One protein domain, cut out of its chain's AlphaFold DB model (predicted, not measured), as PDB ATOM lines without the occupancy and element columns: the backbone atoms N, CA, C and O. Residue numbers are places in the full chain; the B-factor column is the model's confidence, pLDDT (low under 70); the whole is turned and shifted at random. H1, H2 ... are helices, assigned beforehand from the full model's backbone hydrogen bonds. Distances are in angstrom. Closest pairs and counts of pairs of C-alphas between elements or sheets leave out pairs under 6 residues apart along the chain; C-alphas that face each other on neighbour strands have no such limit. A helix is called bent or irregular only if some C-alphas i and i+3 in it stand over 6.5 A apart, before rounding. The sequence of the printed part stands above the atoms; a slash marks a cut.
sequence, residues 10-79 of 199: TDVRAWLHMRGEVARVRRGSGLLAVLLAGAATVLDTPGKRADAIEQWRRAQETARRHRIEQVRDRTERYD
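Overview. This is residues 10 to 79 of the 199 residues of an uncharacterized protein of Streptomyces griseus (UniProt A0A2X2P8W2). The shape is an L or wide V: one long helix, H4, makes one arm, the short helices H2 and H3 make the other, and the short helix H1 sits in the corner between the arms, touching H2 and H4. The far part of H4, residues 61 to 79, sticks out free of the body. The printed part has 70 residues with four named helices, H1 to H4 in chain order, and no named strand; the class is all helix. It is only just extended, close to loose, with a radius of gyration of the C-alphas of 16.7 A, and spans 50 by 34 by 14 A, only just flat.

Arrangement. H1, residues 10 to 19, touches H2, residues 28 to 36, about perpendicular at 89 degrees; their closest C-alphas, of Leu 16 and Leu 35, are 7.1 A apart. H1 is close to but not clearly touching H3, residues 39 to 42; the closest C-alphas, of Trp 15 and Ala 39, are 6.7 A apart. H1 touches H4, residues 46 to 79, with residues 49 to 56 of H4 alone; the closest C-alphas, of Ala 14 and Ile 53, are 5.0 A apart, and the tilt of 72 degrees is only just about perpendicular. H2 and H3 meet only through their link. H2 and H4 are apart, and H3 and H4 only just, at 8.1 A between closest C-alphas. Every O i to N i+4 pair is within hydrogen-bond range in H1 and H4, and 3 of 5 in H2; H3 is too short for such a pair.

Along the chain. H1 begins at C-alpha 10 (41.562, 22.648, 3.805) and is 14.2 A long. H2 is 13.8 A long and irregular, with C-alphas 29 and 32 7.4 A apart. H3 is 5.4 A long. H4 runs 48.8 A, from C-alpha 46 (45.375, 28.041, 14.122) to C-alpha 79 (7.777, 23.970, -16.770).

Size, cuts and confidence. The C-alphas farthest apart, of Thr 41 and Asp 79, are 51.7 A apart. The printed part has no cut. The link from H1 to H2 is short, the other two are tight, and no link is long. The mean pLDDT of the printed part is 81.1; residues 21 to 28 and 77 to 79 are under 70.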
ATOM      1  N   THR A  10      42.680  21.751   3.499       86.69
ATOM      2  CA  THR A  10      41.562  22.648   3.805       86.69
ATOM      3  C   THR A  10      42.016  24.073   4.104       86.69
ATOM      4  O   THR A  10      41.373  24.999   3.617       86.69
ATOM      5  N   ASP A  11      43.147  24.258   4.791       86.00
ATOM      6  CA  ASP A  11      43.727  25.587   5.042       86.00
ATOM      7  C   ASP A  11      44.132  26.268   3.732       86.00
ATOM      8  O   ASP A  11      43.825  27.436   3.497       86.00
ATOM      9  N   VAL A  12      44.762  25.510   2.829       86.62
ATOM     10  CA  VAL A  12      45.153  26.006   1.504       86.62
ATOM     11  C   VAL A  12      43.929  26.407   0.680       86.62
ATOM     12  O   VAL A  12      43.908  27.487   0.098       86.62
ATOM     13  N   ARG A  13      42.883  25.574   0.639       87.12
ATOM     14  CA  ARG A  13      41.646  25.891  -0.101       87.12
ATOM     15  C   ARG A  13      40.947  27.132   0.448       87.12
ATOM     16  O   ARG A  13      40.492  27.962  -0.337       87.12
ATOM     17  N   ALA A  14      40.898  27.269   1.770       86.56
ATOM     18  CA  ALA A  14      40.335  28.435   2.433       86.56
ATOM     19  C   ALA A  14      41.114  29.716   2.098       86.56
ATOM     20  O   ALA A  14      40.516  30.726   1.731       86.56
ATOM     21  N   TRP A  15      42.448  29.650   2.134       89.38
ATOM     22  CA  TRP A  15      43.324  30.749   1.727       89.38
ATOM     23  C   TRP A  15      43.089  31.175   0.273       89.38
ATOM     24  O   TRP A  15      42.920  32.361  -0.004       89.38
ATOM     25  N   LEU A  16      43.033  30.214  -0.655       88.19
ATOM     26  CA  LEU A  16      42.793  30.498  -2.072       88.19
ATOM     27  C   LEU A  16      41.431  31.158  -2.305       88.19
ATOM     28  O   LEU A  16      41.324  32.067  -3.123       88.19
ATOM     29  N   HIS A  17      40.402  30.729  -1.571       85.38
ATOM     30  CA  HIS A  17      39.080  31.338  -1.648       85.38
ATOM     31  C   HIS A  17      39.074  32.785  -1.138       85.38
ATOM     32  O   HIS A  17      38.538  33.662  -1.810       85.38
ATOM     33  N   MET A  18      39.698  33.042   0.016       84.31
ATOM     34  CA  MET A  18      39.772  34.379   0.615       84.31
ATOM     35  C   MET A  18      40.605  35.352  -0.231       84.31
ATOM     36  O   MET A  18      40.298  36.539  -0.296       84.31
ATOM     37  N   ARG A  19      41.662  34.859  -0.884       82.62
ATOM     38  CA  ARG A  19      42.560  35.688  -1.690       82.62
ATOM     39  C   ARG A  19      41.939  36.154  -3.017       82.62
ATOM     40  O   ARG A  19      42.313  37.221  -3.501       82.62
ATOM     41  N   GLY A  20      41.014  35.387  -3.597       70.81
ATOM     42  CA  GLY A  20      40.410  35.690  -4.902       70.81
ATOM     43  C   GLY A  20      41.295  35.325  -6.105       70.81
ATOM     44  O   GLY A  20      42.313  34.643  -5.968       70.81
ATOM     45  N   GLU A  21      40.888  35.737  -7.312       61.72
ATOM     46  CA  GLU A  21      41.606  35.416  -8.556       61.72
ATOM     47  C   GLU A  21      42.973  36.106  -8.645       61.72
ATOM     48  O   GLU A  21      43.149  37.262  -8.258       61.72
ATOM     49  N   VAL A  22      43.963  35.385  -9.181       58.84
ATOM     50  CA  VAL A  22      45.361  35.829  -9.190       58.84
ATOM     51  C   VAL A  22      45.794  36.318 -10.566       58.84
ATOM     52  O   VAL A  22      45.455  35.749 -11.601       58.84
ATOM     53  N   ALA A  23      46.593  37.388 -10.546       58.28
ATOM     54  CA  ALA A  23      47.249  37.982 -11.699       58.28
ATOM     55  C   ALA A  23      48.047  36.947 -12.516       58.28
ATOM     56  O   ALA A  23      48.728  36.082 -11.961       58.28
ATOM     57  N   ARG A  24      47.964  37.067 -13.851       55.53
ATOM     58  CA  ARG A  24      48.567  36.164 -14.850       55.53
ATOM     59  C   ARG A  24      50.000  35.769 -14.480       55.53
ATOM     60  O   ARG A  24      50.900  36.607 -14.466       55.53
ATOM     61  N   VAL A  25      50.225  34.476 -14.257       59.50
ATOM     62  CA  VAL A  25      51.561  33.922 -14.000       59.50
ATOM     63  C   VAL A  25      52.184  33.471 -15.323       59.50
ATOM     64  O   VAL A  25      51.591  32.700 -16.069       59.50
ATOM     65  N   ARG A  26      53.404  33.939 -15.619       62.16
ATOM     66  CA  ARG A  26      54.111  33.686 -16.895       62.16
ATOM     67  C   ARG A  26      54.723  32.274 -17.003       62.16
ATOM     68  O   ARG A  26      55.135  31.881 -18.088       62.16
ATOM     69  N   ARG A  27      54.815  31.519 -15.895       62.47
ATOM     70  CA  ARG A  27      55.335  30.134 -15.825       62.47
ATOM     71  C   ARG A  27      54.536  29.292 -14.823       62.47
ATOM     72  O   ARG A  27      54.454  29.653 -13.653       62.47
ATOM     73  N   GLY A  28      53.991  28.157 -15.268       65.44
ATOM     74  CA  GLY A  28      53.083  27.322 -14.466       65.44
ATOM     75  C   GLY A  28      53.704  26.709 -13.205       65.44
ATOM     76  O   GLY A  28      53.016  26.557 -12.201       65.44
ATOM     77  N   SER A  29      55.013  26.436 -13.203       71.31
ATOM     78  CA  SER A  29      55.700  25.786 -12.075       71.31
ATOM     79  C   SER A  29      55.798  26.645 -10.808       71.31
ATOM     80  O   SER A  29      55.934  26.103  -9.718       71.31
ATOM     81  N   GLY A  30      55.698  27.973 -10.921       75.50
ATOM     82  CA  GLY A  30      55.718  28.891  -9.774       75.50
ATOM     83  C   GLY A  30      54.333  29.325  -9.303       75.50
ATOM     84  O   GLY A  30      54.231  30.064  -8.328       75.50
ATOM     85  N   LEU A  31      53.267  28.897  -9.986       79.56
ATOM     86  CA  LEU A  31      51.923  29.410  -9.743       79.56
ATOM     87  C   LEU A  31      51.477  29.125  -8.313       79.56
ATOM     88  O   LEU A  31      51.080  30.053  -7.623       79.56
ATOM     89  N   LEU A  32      51.630  27.894  -7.822       79.44
ATOM     90  CA  LEU A  32      51.221  27.549  -6.459       79.44
ATOM     91  C   LEU A  32      52.041  28.287  -5.386       79.44
ATOM     92  O   LEU A  32      51.476  28.738  -4.397       79.44
ATOM     93  N   ALA A  33      53.342  28.497  -5.604       82.19
ATOM     94  CA  ALA A  33      54.170  29.295  -4.699       82.19
ATOM     95  C   ALA A  33      53.716  30.764  -4.666       82.19
ATOM     96  O   ALA A  33      53.581  31.351  -3.596       82.19
ATOM     97  N   VAL A  34      53.396  31.338  -5.832       81.00
ATOM     98  CA  VAL A  34      52.801  32.677  -5.931       81.00
ATOM     99  C   VAL A  34      51.426  32.704  -5.276       81.00
ATOM    100  O   VAL A  34      51.113  33.687  -4.612       81.00
ATOM    101  N   LEU A  35      50.617  31.648  -5.423       80.81
ATOM    102  CA  LEU A  35      49.282  31.509  -4.833       80.81
ATOM    103  C   LEU A  35      49.320  31.443  -3.298       80.81
ATOM    104  O   LEU A  35      48.470  32.037  -2.631       80.81
ATOM    105  N   LEU A  36      50.322  30.770  -2.743       84.50
ATOM    106  CA  LEU A  36      50.531  30.619  -1.303       84.50
ATOM    107  C   LEU A  36      51.408  31.717  -0.692       84.50
ATOM    108  O   LEU A  36      51.610  31.738   0.523       84.50
ATOM    109  N   ALA A  37      51.916  32.647  -1.501       82.62
ATOM    110  CA  ALA A  37      52.696  33.771  -1.007       82.62
ATOM    111  C   ALA A  37      51.877  34.581   0.012       82.62
ATOM    112  O   ALA A  37      50.752  34.995  -0.266       82.62
ATOM    113  N   GLY A  38      52.446  34.782   1.202       81.19
ATOM    114  CA  GLY A  38      51.793  35.495   2.302       81.19
ATOM    115  C   GLY A  38      50.747  34.684   3.076       81.19
ATOM    116  O   GLY A  38      50.206  35.184   4.057       81.19
ATOM    117  N   ALA A  39      50.486  33.422   2.715       84.06
ATOM    118  CA  ALA A  39      49.518  32.595   3.435       84.06
ATOM    119  C   ALA A  39      49.951  32.374   4.895       84.06
ATOM    120  O   ALA A  39      49.164  32.577   5.816       84.06
ATOM    121  N   ALA A  40      51.229  32.050   5.115       83.75
ATOM    122  CA  ALA A  40      51.799  31.841   6.448       83.75
ATOM    123  C   ALA A  40      51.881  33.114   7.304       83.75
ATOM    124  O   ALA A  40      51.907  33.017   8.526       83.75
ATOM    125  N   THR A  41      51.902  34.300   6.688       85.31
ATOM    126  CA  THR A  41      51.932  35.578   7.419       85.31
ATOM    127  C   THR A  41      50.531  36.062   7.778       85.31
ATOM    128  O   THR A  41      50.346  36.678   8.820       85.31
ATOM    129  N   VAL A  42      49.534  35.792   6.929       84.19
ATOM    130  CA  VAL A  42      48.140  36.198   7.167       84.19
ATOM    131  C   VAL A  42      47.402  35.193   8.058       84.19
ATOM    132  O   VAL A  42      46.671  35.594   8.962       84.19
ATOM    133  N   LEU A  43      47.625  33.892   7.846       84.56
ATOM    134  CA  LEU A  43      47.059  32.790   8.633       84.56
ATOM    135  C   LEU A  43      48.103  32.192   9.594       84.56
ATOM    136  O   LEU A  43      48.318  30.977   9.658       84.56
ATOM    137  N   ASP A  44      48.756  33.083  10.335       86.19
ATOM    138  CA  ASP A  44      49.811  32.793  11.314       86.19
ATOM    139  C   ASP A  44      49.361  31.831  12.434       86.19
ATOM    140  O   ASP A  44      50.118  30.976  12.893       86.19
ATOM    141  N   THR A  45      48.098  31.925  12.845       86.94
ATOM    142  CA  THR A  45      47.535  31.227  14.004       86.94
ATOM    143  C   THR A  45      46.514  30.163  13.597       86.94
ATOM    144  O   THR A  45      45.795  30.325  12.606       86.94
ATOM    145  N   PRO A  46      46.387  29.068  14.377       83.50
ATOM    146  CA  PRO A  46      45.375  28.041  14.122       83.50
ATOM    147  C   PRO A  46      43.944  28.592  14.199       83.50
ATOM    148  O   PRO A  46      43.085  28.122  13.460       83.50
ATOM    149  N   GLY A  47      43.699  29.616  15.028       87.38
ATOM    150  CA  GLY A  47      42.406  30.306  15.095       87.38
ATOM    151  C   GLY A  47      42.039  30.984  13.772       87.38
ATOM    152  O   GLY A  47      40.998  30.683  13.202       87.38
ATOM    153  N   LYS A  48      42.948  31.795  13.207       86.62
ATOM    154  CA  LYS A  48      42.722  32.438  11.900       86.62
ATOM    155  C   LYS A  48      42.534  31.422  10.772       86.62
ATOM    156  O   LYS A  48      41.736  31.654   9.866       86.62
ATOM    157  N   ARG A  49      43.239  30.284  10.825       87.88
ATOM    158  CA  ARG A  49      43.039  29.178   9.873       87.88
ATOM    159  C   ARG A  49      41.633  28.581   9.972       87.88
ATOM    160  O   ARG A  49      40.973  28.422   8.948       87.88
ATOM    161  N   ALA A  50      41.150  28.316  11.187       88.38
ATOM    162  CA  ALA A  50      39.796  27.812  11.410       88.38
ATOM    163  C   ALA A  50      38.721  28.795  10.911       88.38
ATOM    164  O   ALA A  50      37.784  28.380  10.228       88.38
ATOM    165  N   ASP A  51      38.898  30.094  11.164       90.06
ATOM    166  CA  ASP A  51      37.975  31.132  10.695       90.06
ATOM    167  C   ASP A  51      37.931  31.225   9.164       90.06
ATOM    168  O   ASP A  51      36.854  31.349   8.578       90.06
ATOM    169  N   ALA A  52      39.086  31.127   8.500       89.12
ATOM    170  CA  ALA A  52      39.159  31.106   7.042       89.12
ATOM    171  C   ALA A  52      38.448  29.873   6.457       89.12
ATOM    172  O   ALA A  52      37.715  29.986   5.470       89.12
ATOM    173  N   ILE A  53      38.624  28.697   7.072       91.38
ATOM    174  CA  ILE A  53      37.925  27.467   6.668       91.38
ATOM    175  C   ILE A  53      36.415  27.642   6.789       91.38
ATOM    176  O   ILE A  53      35.673  27.256   5.884       91.38
ATOM    177  N   GLU A  54      35.954  28.209   7.894       92.38
ATOM    178  CA  GLU A  54      34.534  28.397   8.145       92.38
ATOM    179  C   GLU A  54      33.914  29.409   7.167       92.38
ATOM    180  O   GLU A  54      32.843  29.161   6.611       92.38
ATOM    181  N   GLN A  55      34.617  30.503   6.859       89.31
ATOM    182  CA  GLN A  55      34.210  31.443   5.807       89.31
ATOM    183  C   GLN A  55      34.105  30.759   4.439       89.31
ATOM    184  O   GLN A  55      33.095  30.907   3.749       89.31
ATOM    185  N   TRP A  56      35.102  29.949   4.070       92.31
ATOM    186  CA  TRP A  56      35.072  29.176   2.830       92.31
ATOM    187  C   TRP A  56      33.898  28.190   2.784       92.31
ATOM    188  O   TRP A  56      33.202  28.110   1.772       92.31
ATOM    189  N   ARG A  57      33.619  27.473   3.880       91.75
ATOM    190  CA  ARG A  57      32.470  26.557   3.967       91.75
ATOM    191  C   ARG A  57      31.142  27.284   3.797       91.75
ATOM    192  O   ARG A  57      30.295  26.810   3.044       91.75
ATOM    193  N   ARG A  58      30.973  28.442   4.440       91.62
ATOM    194  CA  ARG A  58      29.769  29.272   4.279       91.62
ATOM    195  C   ARG A  58      29.589  29.709   2.835       91.62
ATOM    196  O   ARG A  58      28.503  29.549   2.295       91.62
ATOM    197  N   ALA A  59      30.655  30.170   2.185       87.25
ATOM    198  CA  ALA A  59      30.600  30.550   0.780       87.25
ATOM    199  C   ALA A  59      30.232  29.371  -0.138       87.25
ATOM    200  O   ALA A  59      29.436  29.540  -1.061       87.25
ATOM    201  N   GLN A  60      30.756  28.168   0.126       88.62
ATOM    202  CA  GLN A  60      30.385  26.955  -0.614       88.62
ATOM    203  C   GLN A  60      28.911  26.589  -0.423       88.62
ATOM    204  O   GLN A  60      28.226  26.275  -1.395       88.62
ATOM    205  N   GLU A  61      28.403  26.653   0.807       90.75
ATOM    206  CA  GLU A  61      27.000  26.357   1.096       90.75
ATOM    207  C   GLU A  61      26.064  27.402   0.467       90.75
ATOM    208  O   GLU A  61      25.060  27.035  -0.143       90.75
ATOM    209  N   THR A  62      26.415  28.690   0.504       88.25
ATOM    210  CA  THR A  62      25.671  29.740  -0.209       88.25
ATOM    211  C   THR A  62      25.684  29.509  -1.719       88.25
ATOM    212  O   THR A  62      24.633  29.566  -2.352       88.25
ATOM    213  N   ALA A  63      26.839  29.179  -2.308       86.69
ATOM    214  CA  ALA A  63      26.939  28.872  -3.735       86.69
ATOM    215  C   ALA A  63      26.109  27.637  -4.123       86.69
ATOM    216  O   ALA A  63      25.484  27.613  -5.184       86.69
ATOM    217  N   ARG A  64      26.066  26.618  -3.257       89.56
ATOM    218  CA  ARG A  64      25.224  25.432  -3.434       89.56
ATOM    219  C   ARG A  64      23.741  25.794  -3.417       89.56
ATOM    220  O   ARG A  64      23.024  25.376  -4.322       89.56
ATOM    221  N   ARG A  65      23.289  26.567  -2.426       90.38
ATOM    222  CA  ARG A  65      21.892  27.023  -2.329       90.38
ATOM    223  C   ARG A  65      21.491  27.846  -3.539       90.38
ATOM    224  O   ARG A  65      20.512  27.514  -4.190       90.38
ATOM    225  N   HIS A  66      22.327  28.806  -3.915       86.12
ATOM    226  CA  HIS A  66      22.102  29.621  -5.097       86.12
ATOM    227  C   HIS A  66      22.038  28.779  -6.379       86.12
ATOM    228  O   HIS A  66      21.217  29.041  -7.246       86.12
ATOM    229  N   ARG A  67      22.847  27.718  -6.512       84.44
ATOM    230  CA  ARG A  67      22.734  26.787  -7.647       84.44
ATOM    231  C   ARG A  67      21.401  26.035  -7.643       84.44
ATOM    232  O   ARG A  67      20.822  25.847  -8.705       84.44
ATOM    233  N   ILE A  68      20.929  25.592  -6.479       87.75
ATOM    234  CA  ILE A  68      19.626  24.923  -6.345       87.75
ATOM    235  C   ILE A  68      18.499  25.888  -6.718       87.75
ATOM    236  O   ILE A  68      17.625  25.519  -7.495       87.75
ATOM    237  N   GLU A  69      18.552  27.122  -6.222       86.12
ATOM    238  CA  GLU A  69      17.609  28.193  -6.562       86.12
ATOM    239  C   GLU A  69      17.641  28.496  -8.061       86.12
ATOM    240  O   GLU A  69      16.603  28.475  -8.703       86.12
ATOM    241  N   GLN A  70      18.820  28.637  -8.671       83.06
ATOM    242  CA  GLN A  70      18.947  28.831 -10.117       83.06
ATOM    243  C   GLN A  70      18.344  27.686 -10.932       83.06
ATOM    244  O   GLN A  70      17.730  27.930 -11.970       83.06
ATOM    245  N   VAL A  71      18.544  26.437 -10.501       84.38
ATOM    246  CA  VAL A  71      17.930  25.275 -11.156       84.38
ATOM    247  C   VAL A  71      16.420  25.329 -10.992       84.38
ATOM    248  O   VAL A  71      15.712  25.130 -11.970       84.38
ATOM    249  N   ARG A  72      15.926  25.658  -9.798       80.69
ATOM    250  CA  ARG A  72      14.497  25.789  -9.530       80.69
ATOM    251  C   ARG A  72      13.860  26.904 -10.358       80.69
ATOM    252  O   ARG A  72      12.897  26.631 -11.058       80.69
ATOM    253  N   ASP A  73      14.439  28.098 -10.377       75.81
ATOM    254  CA  ASP A  73      13.982  29.229 -11.191       75.81
ATOM    255  C   ASP A  73      14.021  28.909 -12.688       75.81
ATOM    256  O   ASP A  73      13.217  29.419 -13.470       75.81
ATOM    257  N   ARG A  74      15.007  28.109 -13.113       72.25
ATOM    258  CA  ARG A  74      15.102  27.612 -14.485       72.25
ATOM    259  C   ARG A  74      13.958  26.646 -14.767       72.25
ATOM    260  O   ARG A  74      13.280  26.822 -15.769       72.25
ATOM    261  N   THR A  75      13.730  25.664 -13.901       71.31
ATOM    262  CA  THR A  75      12.619  24.720 -14.032       71.31
ATOM    263  C   THR A  75      11.285  25.459 -14.038       71.31
ATOM    264  O   THR A  75      10.535  25.292 -14.980       71.31
ATOM    265  N   GLU A  76      11.020  26.367 -13.102       74.06
ATOM    266  CA  GLU A  76       9.771  27.142 -13.052       74.06
ATOM    267  C   GLU A  76       9.549  27.999 -14.314       74.06
ATOM    268  O   GLU A  76       8.420  28.124 -14.785       74.06
ATOM    269  N   ARG A  77      10.617  28.534 -14.923       65.44
ATOM    270  CA  ARG A  77      10.530  29.276 -16.195       65.44
ATOM    271  C   ARG A  77      10.191  28.415 -17.410       65.44
ATOM    272  O   ARG A  77       9.641  28.954 -18.365       65.44
ATOM    273  N   TYR A  78      10.542  27.131 -17.404       64.44
ATOM    274  CA  TYR A  78      10.369  26.244 -18.562       64.44
ATOM    275  C   TYR A  78       9.250  25.202 -18.382       64.44
ATOM    276  O   TYR A  78       8.651  24.805 -19.377       64.44
ATOM    277  N   ASP A  79       8.928  24.813 -17.145       64.75
ATOM    278  CA  ASP A  79       7.777  23.970 -16.770       64.75
ATOM    279  C   ASP A  79       6.526  24.793 -16.422       64.75
ATOM    280  O   ASP A  79       5.451  24.232 -16.198       64.75
TER     281      ASP A  79